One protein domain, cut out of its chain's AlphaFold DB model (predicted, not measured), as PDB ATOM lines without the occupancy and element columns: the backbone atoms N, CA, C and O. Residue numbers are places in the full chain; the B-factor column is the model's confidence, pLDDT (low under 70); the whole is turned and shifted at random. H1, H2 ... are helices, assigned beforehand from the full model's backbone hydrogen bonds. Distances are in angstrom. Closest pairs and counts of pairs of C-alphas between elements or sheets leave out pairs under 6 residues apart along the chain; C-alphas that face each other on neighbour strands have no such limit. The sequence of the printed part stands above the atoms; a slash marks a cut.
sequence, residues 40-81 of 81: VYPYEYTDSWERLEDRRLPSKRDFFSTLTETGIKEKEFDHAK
ATOM      1  N   VAL A  40      39.707  16.950 -37.956       87.06
ATOM      2  CA  VAL A  40      40.607  16.097 -37.164       87.06
ATOM      3  C   VAL A  40      39.915  15.657 -35.881       87.06
ATOM      4  O   VAL A  40      39.196  16.435 -35.263       87.06
ATOM      5  N   TYR A  41      40.129  14.403 -35.486       87.88
ATOM      6  CA  TYR A  41      39.493  13.817 -34.310       87.88
ATOM      7  C   TYR A  41      40.545  13.174 -33.394       87.88
ATOM      8  O   TYR A  41      41.365  12.395 -33.895       87.88
ATOM      9  N   PRO A  42      40.560  13.483 -32.083       90.44
ATOM     10  CA  PRO A  42      41.575  12.992 -31.158       90.44
ATOM     11  C   PRO A  42      41.194  11.591 -30.657       90.44
ATOM     12  O   PRO A  42      40.618  11.418 -29.579       90.44
ATOM     13  N   TYR A  43      41.489  10.577 -31.473       89.69
ATOM     14  CA  TYR A  43      41.114   9.185 -31.193       89.69
ATOM     15  C   TYR A  43      41.693   8.657 -29.878       89.69
ATOM     16  O   TYR A  43      40.997   7.949 -29.163       89.69
ATOM     17  N   GLU A  44      42.930   9.023 -29.541       89.81
ATOM     18  CA  GLU A  44      43.578   8.551 -28.309       89.81
ATOM     19  C   GLU A  44      43.067   9.243 -27.058       89.81
ATOM     20  O   GLU A  44      43.005   8.636 -25.996       89.81
ATOM     21  N   TYR A  45      42.675  10.509 -27.188       91.00
ATOM     22  CA  TYR A  45      42.066  11.247 -26.093       91.00
ATOM     23  C   TYR A  45      40.682  10.704 -25.735       91.00
ATOM     24  O   TYR A  45      40.277  10.754 -24.577       91.00
ATOM     25  N   THR A  46      39.940  10.208 -26.728       90.56
ATOM     26  CA  THR A  46      38.558   9.753 -26.545       90.56
ATOM     27  C   THR A  46      38.512   8.279 -26.145       90.56
ATOM     28  O   THR A  46      37.975   7.431 -26.857       90.56
ATOM     29  N   ASP A  47      39.106   7.972 -24.996       91.44
ATOM     30  CA  ASP A  47      39.232   6.614 -24.457       91.44
ATOM     31  C   ASP A  47      38.011   6.138 -23.649       91.44
ATOM     32  O   ASP A  47      37.902   4.962 -23.295       91.44
ATOM     33  N   SER A  48      37.081   7.041 -23.348       92.94
ATOM     34  CA  SER A  48      35.955   6.803 -22.449       92.94
ATOM     35  C   SER A  48      34.753   7.678 -22.806       92.94
ATOM     36  O   SER A  48      34.874   8.702 -23.476       92.94
ATOM     37  N   TRP A  49      33.565   7.280 -22.343       92.44
ATOM     38  CA  TRP A  49      32.333   8.050 -22.560       92.44
ATOM     39  C   TRP A  49      32.370   9.419 -21.881       92.44
ATOM     40  O   TRP A  49      31.838  10.379 -22.425       92.44
ATOM     41  N   GLU A  50      33.054   9.530 -20.744       93.25
ATOM     42  CA  GLU A  50      33.219  10.792 -20.015       93.25
ATOM     43  C   GLU A  50      33.923  11.854 -20.877       93.25
ATOM     44  O   GLU A  50      33.541  13.020 -20.866       93.25
ATOM     45  N   ARG A  51      34.883  11.442 -21.719       89.88
ATOM     46  CA  ARG A  51      35.590  12.331 -22.660       89.88
ATOM     47  C   ARG A  51      34.695  12.899 -23.753       89.88
ATOM     48  O   ARG A  51      35.012  13.942 -24.313       89.88
ATOM     49  N   LEU A  52      33.584  12.234 -24.059       89.31
ATOM     50  CA  LEU A  52      32.587  12.744 -25.002       89.31
ATOM     51  C   LEU A  52      31.686  13.809 -24.364       89.31
ATOM     52  O   LEU A  52      31.054  14.581 -25.084       89.31
ATOM     53  N   GLU A  53      31.622  13.863 -23.032       92.00
ATOM     54  CA  GLU A  53      30.880  14.890 -22.292       92.00
ATOM     55  C   GLU A  53      31.712  16.162 -22.052       92.00
ATOM     56  O   GLU A  53      31.161  17.213 -21.697       92.00
ATOM     57  N   ASP A  54      33.030  16.099 -22.281       91.12
ATOM     58  CA  ASP A  54      33.926  17.243 -22.167       91.12
ATOM     59  C   ASP A  54      33.529  18.353 -23.155       91.12
ATOM     60  O   ASP A  54      33.423  18.177 -24.366       91.12
ATOM     61  N   ARG A  55      33.334  19.566 -22.627       88.62
ATOM     62  CA  ARG A  55      32.908  20.743 -23.415       88.62
ATOM     63  C   ARG A  55      34.057  21.521 -24.042       88.62
ATOM     64  O   ARG A  55      33.848  22.613 -24.568       88.62
ATOM     65  N   ARG A  56      35.286  21.042 -23.882       88.88
ATOM     66  CA  ARG A  56      36.495  21.742 -24.310       88.88
ATOM     67  C   ARG A  56      37.264  20.860 -25.267       88.88
ATOM     68  O   ARG A  56      37.413  19.670 -25.020       88.88
ATOM     69  N   LEU A  57      37.795  21.481 -26.314       89.94
ATOM     70  CA  LEU A  57      38.727  20.811 -27.200       89.94
ATOM     71  C   LEU A  57      39.975  20.406 -26.392       89.94
ATOM     72  O   LEU A  57      40.517  21.250 -25.661       89.94
ATOM     73  N   PRO A  58      40.434  19.149 -26.500       91.25
ATOM     74  CA  PRO A  58      41.668  18.723 -25.864       91.25
ATOM     75  C   PRO A  58      42.879  19.461 -26.435       91.25
ATOM     76  O   PRO A  58      42.804  20.173 -27.442       91.25
ATOM     77  N   SER A  59      44.021  19.328 -25.766       91.81
ATOM     78  CA  SER A  59      45.225  20.018 -26.209       91.81
ATOM     79  C   SER A  59      45.721  19.426 -27.527       91.81
ATOM     80  O   SER A  59      45.520  18.249 -27.813       91.81
ATOM     81  N   LYS A  60      46.458  20.207 -28.320       90.69
ATOM     82  CA  LYS A  60      47.053  19.723 -29.576       90.69
ATOM     83  C   LYS A  60      47.908  18.454 -29.401       90.69
ATOM     84  O   LYS A  60      48.032  17.664 -30.330       90.69
ATOM     85  N   ARG A  61      48.508  18.252 -28.220       90.19
ATOM     86  CA  ARG A  61      49.318  17.059 -27.915       90.19
ATOM     87  C   ARG A  61      48.474  15.786 -27.852       90.19
ATOM     88  O   ARG A  61      48.972  14.731 -28.213       90.19
ATOM     89  N   ASP A  62      47.207  15.916 -27.478       91.25
ATOM     90  CA  ASP A  62      46.265  14.803 -27.334       91.25
ATOM     91  C   ASP A  62      45.679  14.347 -28.689       91.25
ATOM     92  O   ASP A  62      44.938  13.372 -28.764       91.25
ATOM     93  N   PHE A  63      46.028  15.039 -29.781       90.88
ATOM     94  CA  PHE A  63      45.739  14.631 -31.162       90.88
ATOM     95  C   PHE A  63      46.854  13.771 -31.779       90.88
ATOM     96  O   PHE A  63      46.837  13.512 -32.985       90.88
ATOM     97  N   PHE A  64      47.859  13.371 -30.996       91.62
ATOM     98  CA  PHE A  64      48.883  12.447 -31.467       91.62
ATOM     99  C   PHE A  64      48.266  11.079 -31.781       91.62
ATOM    100  O   PHE A  64      47.396  10.598 -31.063       91.62
ATOM    101  N   SER A  65      48.707  10.476 -32.882       89.00
ATOM    102  CA  SER A  65      48.282   9.150 -33.321       89.00
ATOM    103  C   SER A  65      49.469   8.202 -33.235       89.00
ATOM    104  O   SER A  65      50.410   8.314 -34.016       89.00
ATOM    105  N   THR A  66      49.416   7.244 -32.316       89.12
ATOM    106  CA  THR A  66      50.360   6.129 -32.147       89.12
ATOM    107  C   THR A  66      50.372   5.204 -33.355       89.12
ATOM    108  O   THR A  66      51.407   4.625 -33.656       89.12
ATOM    109  N   LEU A  67      49.267   5.112 -34.105       87.44
ATOM    110  CA  LEU A  67      49.205   4.317 -35.337       87.44
ATOM    111  C   LEU A  67      50.122   4.877 -36.433       87.44
ATOM    112  O   LEU A  67      50.693   4.121 -37.215       87.44
ATOM    113  N   THR A  68      50.224   6.202 -36.521       86.25
ATOM    114  CA  THR A  68      51.035   6.896 -37.535       86.25
ATOM    115  C   THR A  68      52.295   7.531 -36.955       86.25
ATOM    116  O   THR A  68      53.063   8.117 -37.712       86.25
ATOM    117  N   GLU A  69      52.478   7.436 -35.636       89.88
ATOM    118  CA  GLU A  69      53.490   8.119 -34.822       89.88
ATOM    119  C   GLU A  69      53.627   9.618 -35.147       89.88
ATOM    120  O   GLU A  69      54.713  10.199 -35.135       89.88
ATOM    121  N   THR A  70      52.505  10.265 -35.463       88.38
ATOM    122  CA  THR A  70      52.465  11.658 -35.920       88.38
ATOM    123  C   THR A  70      51.391  12.454 -35.194       88.38
ATOM    124  O   THR A  70      50.328  11.945 -34.846       88.38
ATOM    125  N   GLY A  71      51.677  13.738 -34.970       88.75
ATOM    126  CA  GLY A  71      50.695  14.718 -34.511       88.75
ATOM    127  C   GLY A  71      50.064  15.494 -35.667       88.75
ATOM    128  O   GLY A  71      50.461  15.359 -36.826       88.75
ATOM    129  N   ILE A  72      49.111  16.359 -35.330       89.94
ATOM    130  CA  ILE A  72      48.439  17.246 -36.289       89.94
ATOM    131  C   ILE A  72      49.204  18.557 -36.511       89.94
ATOM    132  O   ILE A  72      49.957  19.039 -35.652       89.94
ATOM    133  N   LYS A  73      48.993  19.178 -37.672       90.00
ATOM    134  CA  LYS A  73      49.537  20.501 -38.005       90.00
ATOM    135  C   LYS A  73      48.784  21.598 -37.250       90.00
ATOM    136  O   LYS A  73      47.650  21.415 -36.827       90.00
ATOM    137  N   GLU A  74      49.404  22.772 -37.114       89.38
ATOM    138  CA  GLU A  74      48.755  23.927 -36.462       89.38
ATOM    139  C   GLU A  74      47.453  24.316 -37.167       89.38
ATOM    140  O   GLU A  74      46.418  24.393 -36.528       89.38
ATOM    141  N   LYS A  75      47.477  24.406 -38.503       87.44
ATOM    142  CA  LYS A  75      46.291  24.727 -39.312       87.44
ATOM    143  C   LYS A  75      45.130  23.746 -39.112       87.44
ATOM    144  O   LYS A  75      43.978  24.139 -39.227       87.44
ATOM    145  N   GLU A  76      45.434  22.473 -38.856       87.69
ATOM    146  CA  GLU A  76      44.417  21.445 -38.607       87.69
ATOM    147  C   GLU A  76      43.826  21.586 -37.200       87.69
ATOM    148  O   GLU A  76      42.628  21.405 -37.018       87.69
ATOM    149  N   PHE A  77      44.652  21.960 -36.218       89.69
ATOM    150  CA  PHE A  77      44.196  22.254 -34.861       89.69
ATOM    151  C   PHE A  77      43.365  23.541 -34.800       89.69
ATOM    152  O   PHE A  77      42.314  23.554 -34.171       89.69
ATOM    153  N   ASP A  78      43.793  24.592 -35.505       88.75
ATOM    154  CA  ASP A  78      43.054  25.853 -35.623       88.75
ATOM    155  C   ASP A  78      41.674  25.648 -36.256       88.75
ATOM    156  O   ASP A  78      40.726  26.321 -35.875       88.75
ATOM    157  N   HIS A  79      41.550  24.707 -37.198       86.75
ATOM    158  CA  HIS A  79      40.268  24.346 -37.803       86.75
ATOM    159  C   HIS A  79      39.341  23.582 -36.842       86.75
ATOM    160  O   HIS A  79      38.123  23.680 -36.967       86.75
ATOM    161  N   ALA A  80      39.900  22.819 -35.900       86.00
ATOM    162  CA  ALA A  80      39.131  22.072 -34.904       86.00
ATOM    163  C   ALA A  80      38.663  22.930 -33.712       86.00
ATOM    164  O   ALA A  80      37.867  22.454 -32.902       86.00
ATOM    165  N   LYS A  81      39.191  24.150 -33.581       81.12
ATOM    166  CA  LYS A  81      38.911  25.088 -32.492       81.12
ATOM    167  C   LYS A  81      37.697  25.962 -32.783       81.12
ATOM    168  O   LYS A  81      36.935  26.186 -31.816       81.12
TER     169      LYS A  81
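AT A GLANCE: This is residues 40 to 81 of the 81 residues of an uncharacterized protein of Acyrthosiphon pisum (UniProt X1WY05). With little regular structure, this is a mostly looped chain laid out as a flat shape, only just flat, with spans of 26 by 23 by 12 A. Residues 47 to 53, with the short helix H1, stick out at one end, and H2 and H3 lie near each other toward the other. The printed part has 42 residues with three named helices, H1, H2, H3 in chain order, and no named strand; it is all helix by class, though these helices hold only 16 residues. It is compact, with a radius of gyration of the C-alphas of 10.3 A.

IN THESE COORDINATES: H1 is residues 49 to 53, from C-alpha 49 at (32.333, 8.050, -22.560). H2 is residues 60 to 63. H3, residues 74 to 80, is 9.9 A long and ends at C-alpha 80 at (39.131, 22.072, -34.904).

HOW THE PARTS SIT: H1 is apart from H2 and H3. H2 and H3 are close but not clearly touching; their closest C-alphas, of Lys 60 and Phe 77, are 6.5 A apart. In H3 every O i to N i+4 pair is within hydrogen-bond range; in H1 0 of 1 is, beside 2 of 2 O i to N i+3 pairs, and H2 is too short for an i+4 pair.

THE WHOLE: The farthest C-alphas, of Trp 49 and Lys 75, are 27.5 A apart. The printed part has no cut, both links are short, and no printed residue is under 70 in pLDDT.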